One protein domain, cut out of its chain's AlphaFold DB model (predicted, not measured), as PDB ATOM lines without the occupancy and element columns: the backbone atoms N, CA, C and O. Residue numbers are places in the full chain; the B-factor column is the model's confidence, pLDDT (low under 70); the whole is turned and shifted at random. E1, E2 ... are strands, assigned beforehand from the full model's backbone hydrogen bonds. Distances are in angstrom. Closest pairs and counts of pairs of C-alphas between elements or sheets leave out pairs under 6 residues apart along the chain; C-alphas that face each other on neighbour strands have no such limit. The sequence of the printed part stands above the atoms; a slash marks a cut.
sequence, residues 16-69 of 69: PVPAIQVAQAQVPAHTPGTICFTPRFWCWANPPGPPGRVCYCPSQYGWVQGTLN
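This is residues 16 to 69 of the 69 residues of an uncharacterized protein of Usitatibacter rugosus (UniProt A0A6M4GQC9). With little regular structure, the printed part is a long tail, of which residues 16 to 21 stick out free, leading to a small head of two hairpins, E1 with E2 and E3 with E4, in one sheet curled like part of a barrel. The 54 printed residues include no named helix and four strands, E1 to E4, holding 19 residues: all strand, sheet order E2 E1 E4 E3, antiparallel. It is only just loose, close to compact, with a radius of gyration of the C-alphas of 12.4 A and spans of 43 by 27 by 17 A.

E1, residues 35 to 37, and E2, residues 42 to 44, form an antiparallel hairpin; N 36 and O 43, 2.9 A apart, are within hydrogen-bond range. E3, residues 54 to 59, and E4, residues 62 to 68, form another, with N 57 and O 64 at 2.9 A. E4 also pairs with E1, antiparallel, with N 37 and O 67 at 2.9 A.

E1 spans 6.2 A from C-alpha 35 at (-31.401, -42.772, -18.778), E2 7.0 A, E3 16.3 A, and E4 18.3 A to C-alpha 68 at (-31.394, -48.014, -20.618).

The farthest C-alphas, Pro 16 and Pro 47, are 43.3 A apart. The printed part has no cut. Residues 16 and 18 to 25 have pLDDT under 70.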
ATOM      1  N   PRO A  16     -41.303 -54.973  13.728       69.94
ATOM      2  CA  PRO A  16     -41.392 -54.106  12.561       69.94
ATOM      3  C   PRO A  16     -40.673 -54.767  11.381       69.94
ATOM      4  O   PRO A  16     -39.455 -54.948  11.398       69.94
ATOM      5  N   VAL A  17     -41.435 -55.139  10.355       72.94
ATOM      6  CA  VAL A  17     -40.874 -55.570   9.074       72.94
ATOM      7  C   VAL A  17     -40.149 -54.352   8.494       72.94
ATOM      8  O   VAL A  17     -40.793 -53.311   8.334       72.94
ATOM      9  N   PRO A  18     -38.836 -54.409   8.211       67.88
ATOM     10  CA  PRO A  18     -38.154 -53.281   7.597       67.88
ATOM     11  C   PRO A  18     -38.792 -53.037   6.230       67.88
ATOM     12  O   PRO A  18     -38.715 -53.879   5.336       67.88
ATOM     13  N   ALA A  19     -39.459 -51.894   6.074       68.00
ATOM     14  CA  ALA A  19     -39.956 -51.472   4.779       68.00
ATOM     15  C   ALA A  19     -38.742 -51.291   3.861       68.00
ATOM     16  O   ALA A  19     -37.907 -50.416   4.093       68.00
ATOM     17  N   ILE A  20     -38.624 -52.128   2.829       66.62
ATOM     18  CA  ILE A  20     -37.664 -51.897   1.750       66.62
ATOM     19  C   ILE A  20     -38.154 -50.644   1.026       66.62
ATOM     20  O   ILE A  20     -39.030 -50.705   0.165       66.62
ATOM     21  N   GLN A  21     -37.632 -49.486   1.424       63.72
ATOM     22  CA  GLN A  21     -37.866 -48.238   0.717       63.72
ATOM     23  C   GLN A  21     -37.139 -48.332  -0.620       63.72
ATOM     24  O   GLN A  21     -35.942 -48.061  -0.723       63.72
ATOM     25  N   VAL A  22     -37.860 -48.755  -1.656       63.16
ATOM     26  CA  VAL A  22     -37.389 -48.603  -3.028       63.16
ATOM     27  C   VAL A  22     -37.349 -47.101  -3.273       63.16
ATOM     28  O   VAL A  22     -38.396 -46.459  -3.340       63.16
ATOM     29  N   ALA A  23     -36.152 -46.521  -3.338       56.97
ATOM     30  CA  ALA A  23     -35.999 -45.119  -3.686       56.97
ATOM     31  C   ALA A  23     -36.590 -44.911  -5.091       56.97
ATOM     32  O   ALA A  23     -35.982 -45.276  -6.095       56.97
ATOM     33  N   GLN A  24     -37.806 -44.367  -5.157       64.25
ATOM     34  CA  GLN A  24     -38.437 -43.924  -6.397       64.25
ATOM     35  C   GLN A  24     -37.747 -42.616  -6.794       64.25
ATOM     36  O   GLN A  24     -38.238 -41.523  -6.511       64.25
ATOM     37  N   ALA A  25     -36.538 -42.720  -7.343       65.94
ATOM     38  CA  ALA A  25     -35.803 -41.557  -7.808       65.94
ATOM     39  C   ALA A  25     -36.643 -40.854  -8.887       65.94
ATOM     40  O   ALA A  25     -36.998 -41.464  -9.893       65.94
ATOM     41  N   GLN A  26     -36.993 -39.586  -8.649       77.94
ATOM     42  CA  GLN A  26     -37.719 -38.772  -9.620       77.94
ATOM     43  C   GLN A  26     -36.840 -38.624 -10.860       77.94
ATOM     44  O   GLN A  26     -35.745 -38.062 -10.783       77.94
ATOM     45  N   VAL A  27     -37.303 -39.160 -11.984       83.94
ATOM     46  CA  VAL A  27     -36.635 -38.987 -13.271       83.94
ATOM     47  C   VAL A  27     -37.415 -37.930 -14.047       83.94
ATOM     48  O   VAL A  27     -38.619 -38.109 -14.245       83.94
ATOM     49  N   PRO A  28     -36.783 -36.813 -14.453       86.88
ATOM     50  CA  PRO A  28     -37.425 -35.809 -15.296       86.88
ATOM     51  C   PRO A  28     -37.949 -36.412 -16.600       86.88
ATOM     52  O   PRO A  28     -37.545 -37.505 -16.991       86.88
ATOM     53  N   ALA A  29     -38.805 -35.684 -17.320       90.38
ATOM     54  CA  ALA A  29     -39.182 -36.082 -18.673       90.38
ATOM     55  C   ALA A  29     -37.926 -36.223 -19.555       90.38
ATOM     56  O   ALA A  29     -37.073 -35.337 -19.584       90.38
ATOM     57  N   HIS A  30     -37.814 -37.350 -20.251       89.69
ATOM     58  CA  HIS A  30     -36.657 -37.702 -21.069       89.69
ATOM     59  C   HIS A  30     -37.091 -38.575 -22.247       89.69
ATOM     60  O   HIS A  30     -38.172 -39.165 -22.241       89.69
ATOM     61  N   THR A  31     -36.251 -38.646 -23.276       94.06
ATOM     62  CA  THR A  31     -36.464 -39.563 -24.400       94.06
ATOM     63  C   THR A  31     -36.057 -40.976 -23.983       94.06
ATOM     64  O   THR A  31     -35.024 -41.111 -23.321       94.06
ATOM     65  N   PRO A  32     -36.793 -42.026 -24.385       93.56
ATOM     66  CA  PRO A  32     -36.369 -43.394 -24.127       93.56
ATOM     67  C   PRO A  32     -34.944 -43.651 -24.624       93.56
ATOM     68  O   PRO A  32     -34.576 -43.228 -25.722       93.56
ATOM     69  N   GLY A  33     -34.140 -44.331 -23.816       94.94
ATOM     70  CA  GLY A  33     -32.756 -44.673 -24.120       94.94
ATOM     71  C   GLY A  33     -31.714 -43.663 -23.633       94.94
ATOM     72  O   GLY A  33     -30.520 -43.830 -23.895       94.94
ATOM     73  N   THR A  34     -32.146 -42.607 -22.937       96.06
ATOM     74  CA  THR A  34     -31.262 -41.543 -22.425       96.06
ATOM     75  C   THR A  34     -30.933 -41.682 -20.941       96.06
ATOM     76  O   THR A  34     -30.000 -41.034 -20.467       96.06
ATOM     77  N   ILE A  35     -31.639 -42.545 -20.205       96.06
ATOM     78  CA  ILE A  35     -31.401 -42.772 -18.778       96.06
ATOM     79  C   ILE A  35     -30.917 -44.196 -18.549       96.06
ATOM     80  O   ILE A  35     -31.534 -45.151 -19.005       96.06
ATOM     81  N   CYS A  36     -29.840 -44.341 -17.783       95.88
ATOM     82  CA  CYS A  36     -29.379 -45.624 -17.282       95.88
ATOM     83  C   CYS A  36     -29.931 -45.867 -15.871       95.88
ATOM     84  O   CYS A  36     -29.502 -45.222 -14.911       95.88
ATOM     85  N   PHE A  37     -30.886 -46.788 -15.735       94.12
ATOM     86  CA  PHE A  37     -31.466 -47.173 -14.447       94.12
ATOM     87  C   PHE A  37     -30.659 -48.297 -13.798       94.12
ATOM     88  O   PHE A  37     -30.459 -49.355 -14.392       94.12
ATOM     89  N   THR A  38     -30.244 -48.097 -12.549       92.38
ATOM     90  CA  THR A  38     -29.618 -49.123 -11.699       92.38
ATOM     91  C   THR A  38     -30.578 -49.521 -10.566       92.38
ATOM     92  O   THR A  38     -31.590 -48.848 -10.361       92.38
ATOM     93  N   PRO A  39     -30.276 -50.555  -9.756       89.31
ATOM     94  CA  PRO A  39     -31.142 -50.949  -8.637       89.31
ATOM     95  C   PRO A  39     -31.332 -49.887  -7.542       89.31
ATOM     96  O   PRO A  39     -32.204 -50.045  -6.691       89.31
ATOM     97  N   ARG A  40     -30.483 -48.850  -7.496       88.12
ATOM     98  CA  ARG A  40     -30.458 -47.863  -6.401       88.12
ATOM     99  C   ARG A  40     -30.572 -46.409  -6.851       88.12
ATOM    100  O   ARG A  40     -31.003 -45.575  -6.064       88.12
ATOM    101  N   PHE A  41     -30.146 -46.094  -8.068       91.06
ATOM    102  CA  PHE A  41     -30.101 -44.732  -8.602       91.06
ATOM    103  C   PHE A  41     -30.121 -44.757 -10.133       91.06
ATOM    104  O   PHE A  41     -30.119 -45.824 -10.748       91.06
ATOM    105  N   TRP A  42     -30.114 -43.589 -10.762       93.12
ATOM    106  CA  TRP A  42     -29.985 -43.457 -12.208       93.12
ATOM    107  C   TRP A  42     -28.890 -42.453 -12.559       93.12
ATOM    108  O   TRP A  42     -28.482 -41.637 -11.731       93.12
ATOM    109  N   CYS A  43     -28.416 -42.515 -13.795       94.50
ATOM    110  CA  CYS A  43     -27.548 -41.508 -14.386       94.50
ATOM    111  C   CYS A  43     -27.949 -41.270 -15.845       94.50
ATOM    112  O   CYS A  43     -28.599 -42.115 -16.466       94.50
ATOM    113  N   TRP A  44     -27.558 -40.127 -16.403       95.25
ATOM    114  CA  TRP A  44     -27.686 -39.897 -17.839       95.25
ATOM    115  C   TRP A  44     -26.766 -40.847 -18.600       95.25
ATOM    116  O   TRP A  44     -25.578 -40.959 -18.292       95.25
ATOM    117  N   ALA A  45     -27.326 -41.535 -19.588       95.44
ATOM    118  CA  ALA A  45     -26.571 -42.408 -20.463       95.44
ATOM    119  C   ALA A  45     -25.626 -41.587 -21.347       95.44
ATOM    120  O   ALA A  45     -26.025 -40.585 -21.942       95.44
ATOM    121  N   ASN A  46     -24.376 -42.033 -21.455       92.12
ATOM    122  CA  ASN A  46     -23.393 -41.427 -22.342       92.12
ATOM    123  C   ASN A  46     -22.549 -42.522 -23.029       92.12
ATOM    124  O   ASN A  46     -21.690 -43.111 -22.368       92.12
ATOM    125  N   PRO A  47     -22.776 -42.811 -24.325       93.06
ATOM    126  CA  PRO A  47     -23.810 -42.225 -25.186       93.06
ATOM    127  C   PRO A  47     -25.226 -42.758 -24.865       93.06
ATOM    128  O   PRO A  47     -25.356 -43.849 -24.304       93.06
ATOM    129  N   PRO A  48     -26.295 -42.034 -25.252       94.31
ATOM    130  CA  PRO A  48     -27.640 -42.601 -25.339       94.31
ATOM    131  C   PRO A  48     -27.692 -43.778 -26.320       94.31
ATOM    132  O   PRO A  48     -26.867 -43.886 -27.232       94.31
ATOM    133  N   GLY A  49     -28.687 -44.649 -26.174       94.88
ATOM    134  CA  GLY A  49     -28.823 -45.825 -27.029       94.88
ATOM    135  C   GLY A  49     -30.229 -46.414 -27.025       94.88
ATOM    136  O   GLY A  49     -31.132 -45.841 -26.431       94.88
ATOM    137  N   PRO A  50     -30.448 -47.559 -27.686       96.44
ATOM    138  CA  PRO A  50     -31.754 -48.208 -27.685       96.44
ATOM    139  C   PRO A  50     -32.200 -48.591 -26.258       96.44
ATOM    140  O   PRO A  50     -31.379 -49.137 -25.509       96.44
ATOM    141  N   PRO A  51     -33.477 -48.374 -25.883       96.19
ATOM    142  CA  PRO A  51     -34.022 -48.844 -24.611       96.19
ATOM    143  C   PRO A  51     -33.807 -50.350 -24.408       96.19
ATOM    144  O   PRO A  51     -33.765 -51.130 -25.361       96.19
ATOM    145  N   GLY A  52     -33.652 -50.770 -23.155       95.44
ATOM    146  CA  GLY A  52     -33.417 -52.163 -22.769       95.44
ATOM    147  C   GLY A  52     -31.965 -52.638 -22.898       95.44
ATOM    148  O   GLY A  52     -31.661 -53.772 -22.528       95.44
ATOM    149  N   ARG A  53     -31.044 -51.809 -23.405       96.44
ATOM    150  CA  ARG A  53     -29.617 -52.163 -23.501       96.44
ATOM    151  C   ARG A  53     -28.901 -51.977 -22.166       96.44
ATOM    152  O   ARG A  53     -29.284 -51.138 -21.354       96.44
ATOM    153  N   VAL A  54     -27.829 -52.744 -21.974       96.50
ATOM    154  CA  VAL A  54     -26.936 -52.592 -20.818       96.50
ATOM    155  C   VAL A  54     -26.234 -51.238 -20.885       96.50
ATOM    156  O   VAL A  54     -25.748 -50.831 -21.941       96.50
ATOM    157  N   CYS A  55     -26.165 -50.570 -19.742       96.38
ATOM    158  CA  CYS A  55     -25.453 -49.316 -19.539       96.38
ATOM    159  C   CYS A  55     -24.756 -49.330 -18.173       96.38
ATOM    160  O   CYS A  55     -24.970 -50.238 -17.365       96.38
ATOM    161  N   TYR A  56     -23.920 -48.325 -17.908       96.31
ATOM    162  CA  TYR A  56     -23.174 -48.228 -16.657       96.31
ATOM    163  C   TYR A  56     -23.236 -46.817 -16.084       96.31
ATOM    164  O   TYR A  56     -23.036 -45.841 -16.805       96.31
ATOM    165  N   CYS A  57     -23.463 -46.724 -14.775       95.44
ATOM    166  CA  CYS A  57     -23.423 -45.470 -14.038       95.44
ATOM    167  C   CYS A  57     -22.189 -45.373 -13.138       95.44
ATOM    168  O   CYS A  57     -21.817 -46.369 -12.512       95.44
ATOM    169  N   PRO A  58     -21.565 -44.191 -13.021       95.88
ATOM    170  CA  PRO A  58     -20.459 -43.992 -12.099       95.88
ATOM    171  C   PRO A  58     -20.959 -43.984 -10.648       95.88
ATOM    172  O   PRO A  58     -22.024 -43.448 -10.339       95.88
ATOM    173  N   SER A  59     -20.170 -44.559  -9.747       93.75
ATOM    174  CA  SER A  59     -20.377 -44.497  -8.300       93.75
ATOM    175  C   SER A  59     -19.039 -44.367  -7.574       93.75
ATOM    176  O   SER A  59     -17.980 -44.601  -8.157       93.75
ATOM    177  N   GLN A  60     -19.082 -44.072  -6.273       94.56
ATOM    178  CA  GLN A  60     -17.884 -44.037  -5.424       94.56
ATOM    179  C   GLN A  60     -17.132 -45.382  -5.349       94.56
ATOM    180  O   GLN A  60     -15.969 -45.408  -4.964       94.56
ATOM    181  N   TYR A  61     -17.781 -46.489  -5.726       94.44
ATOM    182  CA  TYR A  61     -17.202 -47.835  -5.746       94.44
ATOM    183  C   TYR A  61     -16.899 -48.340  -7.167       94.44
ATOM    184  O   TYR A  61     -16.623 -49.522  -7.354       94.44
ATOM    185  N   GLY A  62     -16.965 -47.463  -8.176       95.06
ATOM    186  CA  GLY A  62     -16.770 -47.810  -9.585       95.06
ATOM    187  C   GLY A  62     -18.075 -47.846 -10.380       95.06
ATOM    188  O   GLY A  62     -19.066 -47.213 -10.013       95.06
ATOM    189  N   TRP A  63     -18.065 -48.562 -11.501       95.94
ATOM    190  CA  TRP A  63     -19.192 -48.622 -12.431       95.94
ATOM    191  C   TRP A  63     -20.277 -49.584 -11.952       95.94
ATOM    192  O   TRP A  63     -20.009 -50.741 -11.640       95.94
ATOM    193  N   VAL A  64     -21.518 -49.107 -11.935       95.88
ATOM    194  CA  VAL A  64     -22.702 -49.889 -11.577       95.88
ATOM    195  C   VAL A  64     -23.472 -50.205 -12.845       95.88
ATOM    196  O   VAL A  64     -23.864 -49.296 -13.575       95.88
ATOM    197  N   GLN A  65     -23.690 -51.491 -13.105       96.12
ATOM    198  CA  GLN A  65     -24.475 -51.930 -14.251       96.12
ATOM    199  C   GLN A  65     -25.952 -51.562 -14.079       96.12
ATOM    200  O   GLN A  65     -26.530 -51.724 -13.001       96.12
ATOM    201  N   GLY A  66     -26.558 -51.108 -15.169       95.38
ATOM    202  CA  GLY A  66     -27.972 -50.795 -15.272       95.38
ATOM    203  C   GLY A  66     -28.535 -51.115 -16.654       95.38
ATOM    204  O   GLY A  66     -27.883 -51.765 -17.479       95.38
ATOM    205  N   THR A  67     -29.743 -50.620 -16.898       96.50
ATOM    206  CA  THR A  67     -30.467 -50.786 -18.162       96.50
ATOM    207  C   THR A  67     -30.966 -49.438 -18.667       96.50
ATOM    208  O   THR A  67     -31.456 -48.624 -17.881       96.50
ATOM    209  N   LEU A  68     -30.848 -49.203 -19.975       96.25
ATOM    210  CA  LEU A  68     -31.394 -48.014 -20.618       96.25
ATOM    211  C   LEU A  68     -32.924 -48.037 -20.592       96.25
ATOM    212  O   LEU A  68     -33.527 -49.035 -20.987       96.25
ATOM    213  N   ASN A  69     -33.532 -46.934 -20.165       88.44
ATOM    214  CA  ASN A  69     -34.971 -46.688 -20.236       88.44
ATOM    215  C   ASN A  69     -35.231 -45.501 -21.153       88.44
ATOM    216  O   ASN A  69     -34.503 -44.484 -21.039       88.44
TER     217      ASN A  69